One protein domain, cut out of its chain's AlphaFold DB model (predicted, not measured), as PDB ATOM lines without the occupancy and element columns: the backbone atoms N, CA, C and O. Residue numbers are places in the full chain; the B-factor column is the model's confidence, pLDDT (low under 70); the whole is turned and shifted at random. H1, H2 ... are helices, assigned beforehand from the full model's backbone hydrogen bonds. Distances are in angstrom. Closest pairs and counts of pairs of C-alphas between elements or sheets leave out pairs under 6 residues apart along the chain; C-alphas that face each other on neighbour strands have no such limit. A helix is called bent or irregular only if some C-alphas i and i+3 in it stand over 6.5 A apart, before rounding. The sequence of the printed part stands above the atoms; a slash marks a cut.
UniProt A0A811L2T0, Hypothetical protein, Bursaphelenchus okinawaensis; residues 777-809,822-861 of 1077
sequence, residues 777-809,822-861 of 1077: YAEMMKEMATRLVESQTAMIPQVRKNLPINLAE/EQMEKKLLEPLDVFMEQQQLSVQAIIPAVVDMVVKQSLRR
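What this domain is: This is residues 777 to 809 and 822 to 861 of the 1077 residues of the protein "Hypothetical protein" of Bursaphelenchus okinawaensis (UniProt A0A811L2T0). One long helix, H3, bends into an L, and H1 packs across the bend on both arms, with tiny H2 after it. The printed part has 73 residues with three named helices, H1, H2, H3 in chain order, and no named strand: all helix. It is loose, radius of gyration of the C-alphas 15.2 A, spanning 47 by 25 by 20 A.

How they stand to each other: Look at H3, residues 822 to 861, assigned as one helix by its hydrogen bonds but bent: C-alphas 845 and 848 are 7.2 A apart. Its arms H3a, to 845, and H3b, from 848, stand about perpendicular, at 84 degrees. H3a is irregular, C-alphas 841 and 844 being 7.0 A apart, with 13 of 20 O i to N i+4 pairs within hydrogen-bond range; H3b and H1, residues 777 to 795, have every pair. With residues 784 to 792 alone H1 touches H3a, closest C-alphas Leu 788 and Gln 839, 6.6 A. With residues 779 to 787 alone it touches H3b, closest C-alphas Met 784 and Val 850, 5.8 A.

Where its parts are: Find C-alpha 822 at (-42.239, 56.543, -29.538); H3a runs 35.1 A, and H3b ends at C-alpha 861, (-21.352, 30.766, 4.502). H2 is residues 797 to 800.

The domain as a whole: Residues 810 to 821 are cut out; C-alphas 809 and 822 are 11.8 A apart.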
ATOM      1  N   TYR A 777     -35.962  31.640  -3.941       92.50
ATOM      2  CA  TYR A 777     -36.055  31.782  -5.396       92.50
ATOM      3  C   TYR A 777     -35.590  33.162  -5.886       92.50
ATOM      4  O   TYR A 777     -35.081  33.244  -6.995       92.50
ATOM      5  N   ALA A 778     -35.682  34.223  -5.074       92.38
ATOM      6  CA  ALA A 778     -35.185  35.547  -5.450       92.38
ATOM      7  C   ALA A 778     -33.657  35.558  -5.642       92.38
ATOM      8  O   ALA A 778     -33.180  36.061  -6.656       92.38
ATOM      9  N   GLU A 779     -32.886  34.937  -4.742       91.44
ATOM     10  CA  GLU A 779     -31.428  34.805  -4.917       91.44
ATOM     11  C   GLU A 779     -31.076  33.928  -6.130       91.44
ATOM     12  O   GLU A 779     -30.174  34.259  -6.898       91.44
ATOM     13  N   MET A 780     -31.836  32.850  -6.361       93.75
ATOM     14  CA  MET A 780     -31.675  32.018  -7.558       93.75
ATOM     15  C   MET A 780     -31.981  32.795  -8.850       93.75
ATOM     16  O   MET A 780     -31.267  32.626  -9.833       93.75
ATOM     17  N   MET A 781     -33.004  33.658  -8.858       93.12
ATOM     18  CA  MET A 781     -33.355  34.495 -10.010       93.12
ATOM     19  C   MET A 781     -32.333  35.610 -10.261       93.12
ATOM     20  O   MET A 781     -32.046  35.885 -11.421       93.12
ATOM     21  N   LYS A 782     -31.726  36.198  -9.219       93.19
ATOM     22  CA  LYS A 782     -30.621  37.168  -9.369       93.19
ATOM     23  C   LYS A 782     -29.420  36.537 -10.084       93.19
ATOM     24  O   LYS A 782     -28.989  37.048 -11.112       93.19
ATOM     25  N   GLU A 783     -28.936  35.395  -9.595       93.19
ATOM     26  CA  GLU A 783     -27.826  34.654 -10.222       93.19
ATOM     27  C   GLU A 783     -28.192  34.168 -11.641       93.19
ATOM     28  O   GLU A 783     -27.360  34.200 -12.549       93.19
ATOM     29  N   MET A 784     -29.451  33.767 -11.861       92.56
ATOM     30  CA  MET A 784     -29.962  33.401 -13.187       92.56
ATOM     31  C   MET A 784     -29.948  34.585 -14.158       92.56
ATOM     32  O   MET A 784     -29.466  34.424 -15.275       92.56
ATOM     33  N   ALA A 785     -30.416  35.765 -13.744       90.88
ATOM     34  CA  ALA A 785     -30.417  36.972 -14.569       90.88
ATOM     35  C   ALA A 785     -28.990  37.387 -14.958       90.88
ATOM     36  O   ALA A 785     -28.727  37.626 -16.136       90.88
ATOM     37  N   THR A 786     -28.043  37.373 -14.011       90.62
ATOM     38  CA  THR A 786     -26.618  37.603 -14.308       90.62
ATOM     39  C   THR A 786     -26.099  36.622 -15.362       90.62
ATOM     40  O   THR A 786     -25.503  37.054 -16.346       90.62
ATOM     41  N   ARG A 787     -26.384  35.319 -15.228       88.12
ATOM     42  CA  ARG A 787     -25.922  34.294 -16.186       88.12
ATOM     43  C   ARG A 787     -26.598  34.362 -17.554       88.12
ATOM     44  O   ARG A 787     -25.947  34.046 -18.550       88.12
ATOM     45  N   LEU A 788     -27.866  34.771 -17.623       89.12
ATOM     46  CA  LEU A 788     -28.547  35.050 -18.891       89.12
ATOM     47  C   LEU A 788     -27.862  36.219 -19.598       89.12
ATOM     48  O   LEU A 788     -27.433  36.056 -20.736       89.12
ATOM     49  N   VAL A 789     -27.662  37.347 -18.908       88.50
ATOM     50  CA  VAL A 789     -27.002  38.532 -19.476       88.50
ATOM     51  C   VAL A 789     -25.566  38.226 -19.909       88.50
ATOM     52  O   VAL A 789     -25.197  38.581 -21.024       88.50
ATOM     53  N   GLU A 790     -24.765  37.522 -19.105       88.19
ATOM     54  CA  GLU A 790     -23.401  37.103 -19.476       88.19
ATOM     55  C   GLU A 790     -23.393  36.234 -20.749       88.19
ATOM     56  O   GLU A 790     -22.631  36.497 -21.683       88.19
ATOM     57  N   SER A 791     -24.279  35.234 -20.830       84.25
ATOM     58  CA  SER A 791     -24.365  34.333 -21.986       84.25
ATOM     59  C   SER A 791     -24.891  35.028 -23.247       84.25
ATOM     60  O   SER A 791     -24.313  34.879 -24.327       84.25
ATOM     61  N   GLN A 792     -25.937  35.847 -23.118       85.62
ATOM     62  CA  GLN A 792     -26.483  36.643 -24.216       85.62
ATOM     63  C   GLN A 792     -25.463  37.678 -24.712       85.62
ATOM     64  O   GLN A 792     -25.281  37.821 -25.919       85.62
ATOM     65  N   THR A 793     -24.711  38.312 -23.808       88.69
ATOM     66  CA  THR A 793     -23.611  39.233 -24.150       88.69
ATOM     67  C   THR A 793     -22.505  38.536 -24.942       88.69
ATOM     68  O   THR A 793     -21.901  39.168 -25.808       88.69
ATOM     69  N   ALA A 794     -22.243  37.245 -24.715       87.19
ATOM     70  CA  ALA A 794     -21.308  36.466 -25.528       87.19
ATOM     71  C   ALA A 794     -21.900  36.094 -26.903       87.19
ATOM     72  O   ALA A 794     -21.287  36.373 -27.939       87.19
ATOM     73  N   MET A 795     -23.100  35.508 -26.928       83.94
ATOM     74  CA  MET A 795     -23.677  34.893 -28.132       83.94
ATOM     75  C   MET A 795     -24.336  35.882 -29.104       83.94
ATOM     76  O   MET A 795     -24.319  35.639 -30.308       83.94
ATOM     77  N   ILE A 796     -24.905  36.989 -28.618       85.00
ATOM     78  CA  ILE A 796     -25.785  37.878 -29.395       85.00
ATOM     79  C   ILE A 796     -25.103  39.249 -29.583       85.00
ATOM     80  O   ILE A 796     -25.049  40.047 -28.645       85.00
ATOM     81  N   PRO A 797     -24.593  39.584 -30.787       87.44
ATOM     82  CA  PRO A 797     -23.950  40.878 -31.046       87.44
ATOM     83  C   PRO A 797     -24.835  42.099 -30.764       87.44
ATOM     84  O   PRO A 797     -24.320  43.157 -30.416       87.44
ATOM     85  N   GLN A 798     -26.154  41.958 -30.891       84.69
ATOM     86  CA  GLN A 798     -27.139  43.013 -30.662       84.69
ATOM     87  C   GLN A 798     -27.158  43.486 -29.199       84.69
ATOM     88  O   GLN A 798     -27.317  44.680 -28.970       84.69
ATOM     89  N   VAL A 799     -26.909  42.592 -28.233       86.12
ATOM     90  CA  VAL A 799     -26.809  42.914 -26.791       86.12
ATOM     91  C   VAL A 799     -25.567  43.767 -26.491       86.12
ATOM     92  O   VAL A 799     -25.520  44.482 -25.496       86.12
ATOM     93  N   ARG A 800     -24.565  43.745 -27.382       89.12
ATOM     94  CA  ARG A 800     -23.333  44.546 -27.289       89.12
ATOM     95  C   ARG A 800     -23.408  45.889 -28.031       89.12
ATOM     96  O   ARG A 800     -22.373  46.525 -28.225       89.12
ATOM     97  N   LYS A 801     -24.588  46.310 -28.504       90.44
ATOM     98  CA  LYS A 801     -24.777  47.636 -29.117       90.44
ATOM     99  C   LYS A 801     -24.655  48.747 -28.068       90.44
ATOM    100  O   LYS A 801     -24.974  48.551 -26.899       90.44
ATOM    101  N   ASN A 802     -24.258  49.938 -28.514       91.19
ATOM    102  CA  ASN A 802     -24.375  51.148 -27.701       91.19
ATOM    103  C   ASN A 802     -25.858  51.467 -27.437       91.19
ATOM    104  O   ASN A 802     -26.697  51.283 -28.321       91.19
ATOM    105  N   LEU A 803     -26.152  52.000 -26.249       91.25
ATOM    106  CA  LEU A 803     -27.462  52.564 -25.912       91.25
ATOM    107  C   LEU A 803     -27.755  53.835 -26.746       91.25
ATOM    108  O   LEU A 803     -26.817  54.437 -27.286       91.25
ATOM    109  N   PRO A 804     -29.026  54.272 -26.854       90.19
ATOM    110  CA  PRO A 804     -29.388  55.507 -27.547       90.19
ATOM    111  C   PRO A 804     -28.628  56.731 -27.022       90.19
ATOM    112  O   PRO A 804     -28.508  56.932 -25.816       90.19
ATOM    113  N   ILE A 805     -28.155  57.581 -27.938       88.38
ATOM    114  CA  ILE A 805     -27.346  58.770 -27.607       88.38
ATOM    115  C   ILE A 805     -28.136  59.779 -26.749       88.38
ATOM    116  O   ILE A 805     -27.542  60.501 -25.955       88.38
ATOM    117  N   ASN A 806     -29.467  59.772 -26.857       86.62
ATOM    118  CA  ASN A 806     -30.396  60.625 -26.121       86.62
ATOM    119  C   ASN A 806     -31.118  59.913 -24.954       86.62
ATOM    120  O   ASN A 806     -32.195  60.336 -24.557       86.62
ATOM    121  N   LEU A 807     -30.568  58.821 -24.398       88.19
ATOM    122  CA  LEU A 807     -31.260  57.958 -23.418       88.19
ATOM    123  C   LEU A 807     -31.935  58.700 -22.243       88.19
ATOM    124  O   LEU A 807     -33.018  58.303 -21.827       88.19
ATOM    125  N   ALA A 808     -31.318  59.764 -21.722       88.44
ATOM    126  CA  ALA A 808     -31.855  60.540 -20.598       88.44
ATOM    127  C   ALA A 808     -33.110  61.372 -20.942       88.44
ATOM    128  O   ALA A 808     -33.804  61.821 -20.033       88.44
ATOM    129  N   GLU A 809     -33.392  61.567 -22.232       86.00
ATOM    130  CA  GLU A 809     -34.550  62.297 -22.762       86.00
ATOM    131  C   GLU A 809     -35.702  61.348 -23.144       86.00
ATOM    132  O   GLU A 809     -36.833  61.799 -23.276       86.00
ATOM    133  N   GLU A 822     -42.385  57.477 -28.403       78.44
ATOM    134  CA  GLU A 822     -42.239  56.543 -29.538       78.44
ATOM    135  C   GLU A 822     -40.809  55.965 -29.648       78.44
ATOM    136  O   GLU A 822     -40.597  54.853 -30.143       78.44
ATOM    137  N   GLN A 823     -39.800  56.693 -29.153       84.38
ATOM    138  CA  GLN A 823     -38.427  56.195 -29.065       84.38
ATOM    139  C   GLN A 823     -38.200  55.225 -27.901       84.38
ATOM    140  O   GLN A 823     -37.252  54.444 -27.979       84.38
ATOM    141  N   MET A 824     -39.021  55.244 -26.848       86.38
ATOM    142  CA  MET A 824     -38.945  54.256 -25.766       86.38
ATOM    143  C   MET A 824     -39.295  52.873 -26.313       86.38
ATOM    144  O   MET A 824     -38.506  51.941 -26.158       86.38
ATOM    145  N   GLU A 825     -40.405  52.779 -27.046       84.88
ATOM    146  CA  GLU A 825     -40.853  51.550 -27.705       84.88
ATOM    147  C   GLU A 825     -39.762  51.007 -28.646       84.88
ATOM    148  O   GLU A 825     -39.148  49.970 -28.393       84.88
ATOM    149  N   LYS A 826     -39.411  51.789 -29.674       86.56
ATOM    150  CA  LYS A 826     -38.561  51.351 -30.797       86.56
ATOM    151  C   LYS A 826     -37.071  51.233 -30.479       86.56
ATOM    152  O   LYS A 826     -36.328  50.586 -31.218       86.56
ATOM    153  N   LYS A 827     -36.574  51.905 -29.432       87.19
ATOM    154  CA  LYS A 827     -35.138  51.891 -29.079       87.19
ATOM    155  C   LYS A 827     -34.814  51.160 -27.781       87.19
ATOM    156  O   LYS A 827     -33.637  50.850 -27.590       87.19
ATOM    157  N   LEU A 828     -35.792  50.912 -26.907       87.81
ATOM    158  CA  LEU A 828     -35.576  50.248 -25.617       87.81
ATOM    159  C   LEU A 828     -36.422  48.981 -25.483       87.81
ATOM    160  O   LEU A 828     -35.835  47.925 -25.261       87.81
ATOM    161  N   LEU A 829     -37.744  49.057 -25.653       88.56
ATOM    162  CA  LEU A 829     -38.641  47.920 -25.404       88.56
ATOM    163  C   LEU A 829     -38.540  46.848 -26.500       88.56
ATOM    164  O   LEU A 829     -38.116  45.737 -26.188       88.56
ATOM    165  N   GLU A 830     -38.738  47.192 -27.779       87.38
ATOM    166  CA  GLU A 830     -38.594  46.254 -28.912       87.38
ATOM    167  C   GLU A 830     -37.265  45.450 -28.872       87.38
ATOM    168  O   GLU A 830     -37.296  44.221 -28.999       87.38
ATOM    169  N   PRO A 831     -36.074  46.062 -28.651       85.12
ATOM    170  CA  PRO A 831     -34.835  45.301 -28.486       85.12
ATOM    171  C   PRO A 831     -34.790  44.423 -27.229       85.12
ATOM    172  O   PRO A 831     -34.203  43.341 -27.280       85.12
ATOM    173  N   LEU A 832     -35.349  44.884 -26.105       86.75
ATOM    174  CA  LEU A 832     -35.353  44.134 -24.847       86.75
ATOM    175  C   LEU A 832     -36.270  42.914 -24.929       86.75
ATOM    176  O   LEU A 832     -35.840  41.838 -24.522       86.75
ATOM    177  N   ASP A 833     -37.465  43.035 -25.500       85.06
ATOM    178  CA  ASP A 833     -38.417  41.924 -25.599       85.06
ATOM    179  C   ASP A 833     -37.868  40.785 -26.462       85.06
ATOM    180  O   ASP A 833     -37.857  39.632 -26.026       85.06
ATOM    181  N   VAL A 834     -37.238  41.103 -27.600       80.88
ATOM    182  CA  VAL A 834     -36.506  40.118 -28.422       80.88
ATOM    183  C   VAL A 834     -35.392  39.418 -27.626       80.88
ATOM    184  O   VAL A 834     -35.112  38.236 -27.851       80.88
ATOM    185  N   PHE A 835     -34.745  40.096 -26.670       82.12
ATOM    186  CA  PHE A 835     -33.788  39.447 -25.769       82.12
ATOM    187  C   PHE A 835     -34.481  38.606 -24.686       82.12
ATOM    188  O   PHE A 835     -33.966  37.536 -24.353       82.12
ATOM    189  N   MET A 836     -35.627  39.031 -24.153       82.88
ATOM    190  CA  MET A 836     -36.383  38.324 -23.109       82.88
ATOM    191  C   MET A 836     -37.040  37.037 -23.635       82.88
ATOM    192  O   MET A 836     -36.955  35.997 -22.977       82.88
ATOM    193  N   GLU A 837     -37.585  37.036 -24.854       80.69
ATOM    194  CA  GLU A 837     -38.051  35.816 -25.533       80.69
ATOM    195  C   GLU A 837     -36.919  34.783 -25.663       80.69
ATOM    196  O   GLU A 837     -37.058  33.612 -25.293       80.69
ATOM    197  N   GLN A 838     -35.737  35.231 -26.103       74.31
ATOM    198  CA  GLN A 838     -34.552  34.379 -26.251       74.31
ATOM    199  C   GLN A 838     -34.013  33.849 -24.907       74.31
ATOM    200  O   GLN A 838     -33.360  32.795 -24.877       74.31
ATOM    201  N   GLN A 839     -34.315  34.503 -23.779       76.50
ATOM    202  CA  GLN A 839     -34.007  33.956 -22.453       76.50
ATOM    203  C   GLN A 839     -34.841  32.714 -22.140       76.50
ATOM    204  O   GLN A 839     -34.299  31.768 -21.566       76.50
ATOM    205  N   GLN A 840     -36.117  32.654 -22.540       72.75
ATOM    206  CA  GLN A 840     -37.009  31.543 -22.181       72.75
ATOM    207  C   GLN A 840     -36.496  30.189 -22.709       72.75
ATOM    208  O   GLN A 840     -36.525  29.185 -21.991       72.75
ATOM    209  N   LEU A 841     -35.927  30.180 -23.919       71.56
ATOM    210  CA  LEU A 841     -35.252  29.019 -24.518       71.56
ATOM    211  C   LEU A 841     -33.926  28.665 -23.812       71.56
ATOM    212  O   LEU A 841     -33.525  27.500 -23.763       71.56
ATOM    213  N   SER A 842     -33.253  29.669 -23.247       79.44
ATOM    214  CA  SER A 842     -31.900  29.580 -22.683       79.44
ATOM    215  C   SER A 842     -31.868  29.178 -21.201       79.44
ATOM    216  O   SER A 842     -30.926  28.510 -20.766       79.44
ATOM    217  N   VAL A 843     -32.908  29.511 -20.422       83.31
ATOM    218  CA  VAL A 843     -33.001  29.246 -18.970       83.31
ATOM    219  C   VAL A 843     -32.642  27.799 -18.619       83.31
ATOM    220  O   VAL A 843     -31.833  27.568 -17.720       83.31
ATOM    221  N   GLN A 844     -33.176  26.809 -19.344       84.25
ATOM    222  CA  GLN A 844     -32.946  25.390 -19.031       84.25
ATOM    223  C   GLN A 844     -31.470  24.967 -19.132       84.25
ATOM    224  O   GLN A 844     -31.044  24.069 -18.401       84.25
ATOM    225  N   ALA A 845     -30.683  25.612 -20.000       84.19
ATOM    226  CA  ALA A 845     -29.263  25.310 -20.171       84.19
ATOM    227  C   ALA A 845     -28.412  25.828 -18.998       84.19
ATOM    228  O   ALA A 845     -27.465  25.150 -18.593       84.19
ATOM    229  N   ILE A 846     -28.774  26.977 -18.412       87.69
ATOM    230  CA  ILE A 846     -28.003  27.619 -17.333       87.69
ATOM    231  C   ILE A 846     -28.359  27.150 -15.917       87.69
ATOM    232  O   ILE A 846     -27.524  27.308 -15.025       87.69
ATOM    233  N   ILE A 847     -29.532  26.536 -15.680       90.56
ATOM    234  CA  ILE A 847     -29.937  26.065 -14.335       90.56
ATOM    235  C   ILE A 847     -28.826  25.288 -13.593       90.56
ATOM    236  O   ILE A 847     -28.641  25.549 -12.403       90.56
ATOM    237  N   PRO A 848     -28.045  24.378 -14.218       91.31
ATOM    238  CA  PRO A 848     -26.944  23.700 -13.533       91.31
ATOM    239  C   PRO A 848     -25.889  24.664 -12.971       91.31
ATOM    240  O   PRO A 848     -25.489  24.497 -11.821       91.31
ATOM    241  N   ALA A 849     -25.488  25.683 -13.738       90.06
ATOM    242  CA  ALA A 849     -24.492  26.674 -13.331       90.06
ATOM    243  C   ALA A 849     -25.027  27.613 -12.237       90.06
ATOM    244  O   ALA A 849     -24.332  27.877 -11.257       90.06
ATOM    245  N   VAL A 850     -26.289  28.045 -12.351       93.50
ATOM    246  CA  VAL A 850     -26.984  28.830 -11.313       93.50
ATOM    247  C   VAL A 850     -27.045  28.046  -9.994       93.50
ATOM    248  O   VAL A 850     -26.712  28.568  -8.932       93.50
ATOM    249  N   VAL A 851     -27.395  26.756 -10.048       93.94
ATOM    250  CA  VAL A 851     -27.413  25.875  -8.868       93.94
ATOM    251  C   VAL A 851     -26.007  25.648  -8.305       93.94
ATOM    252  O   VAL A 851     -25.847  25.636  -7.084       93.94
ATOM    253  N   ASP A 852     -24.984  25.485  -9.148       94.25
ATOM    254  CA  ASP A 852     -23.589  25.378  -8.700       94.25
ATOM    255  C   ASP A 852     -23.140  26.645  -7.941       94.25
ATOM    256  O   ASP A 852     -22.461  26.531  -6.919       94.25
ATOM    257  N   MET A 853     -23.595  27.834  -8.351       93.56
ATOM    258  CA  MET A 853     -23.285  29.112  -7.696       93.56
ATOM    259  C   MET A 853     -24.046  29.362  -6.392       93.56
ATOM    260  O   MET A 853     -23.425  29.718  -5.388       93.56
ATOM    261  N   VAL A 854     -25.354  29.095  -6.343       93.94
ATOM    262  CA  VAL A 854     -26.128  29.154  -5.085       93.94
ATOM    263  C   VAL A 854     -25.550  28.168  -4.054       93.94
ATOM    264  O   VAL A 854     -25.410  28.487  -2.870       93.94
ATOM    265  N   VAL A 855     -25.107  26.985  -4.502       93.94
ATOM    266  CA  VAL A 855     -24.385  26.022  -3.651       93.94
ATOM    267  C   VAL A 855     -22.996  26.537  -3.252       93.94
ATOM    268  O   VAL A 855     -22.615  26.362  -2.093       93.94
ATOM    269  N   LYS A 856     -22.245  27.207  -4.137       94.44
ATOM    270  CA  LYS A 856     -20.960  27.854  -3.806       94.44
ATOM    271  C   LYS A 856     -21.126  28.905  -2.699       94.44
ATOM    272  O   LYS A 856     -20.404  28.856  -1.703       94.44
ATOM    273  N   GLN A 857     -22.101  29.802  -2.829       92.38
ATOM    274  CA  GLN A 857     -22.405  30.848  -1.842       92.38
ATOM    275  C   GLN A 857     -22.802  30.239  -0.481       92.38
ATOM    276  O   GLN A 857     -22.310  30.662   0.569       92.38
ATOM    277  N   SER A 858     -23.612  29.174  -0.489       92.81
ATOM    278  CA  SER A 858     -23.957  28.402   0.712       92.81
ATOM    279  C   SER A 858     -22.747  27.700   1.353       92.81
ATOM    280  O   SER A 858     -22.582  27.720   2.579       92.81
ATOM    281  N   LEU A 859     -21.843  27.122   0.552       94.69
ATOM    282  CA  LEU A 859     -20.608  26.493   1.036       94.69
ATOM    283  C   LEU A 859     -19.617  27.504   1.628       94.69
ATOM    284  O   LEU A 859     -18.926  27.157   2.583       94.69
ATOM    285  N   ARG A 860     -19.575  28.745   1.129       94.00
ATOM    286  CA  ARG A 860     -18.808  29.855   1.727       94.00
ATOM    287  C   ARG A 860     -19.348  30.248   3.108       94.00
ATOM    288  O   ARG A 860     -18.568  30.416   4.040       94.00
ATOM    289  N   ARG A 861     -20.672  30.360   3.251       93.25
ATOM    290  CA  ARG A 861     -21.352  30.766   4.502       93.25
ATOM    291  C   ARG A 861     -21.393  29.669   5.571       93.25
ATOM    292  O   ARG A 861     -21.410  29.953   6.763       93.25
TER     293      ARG A 861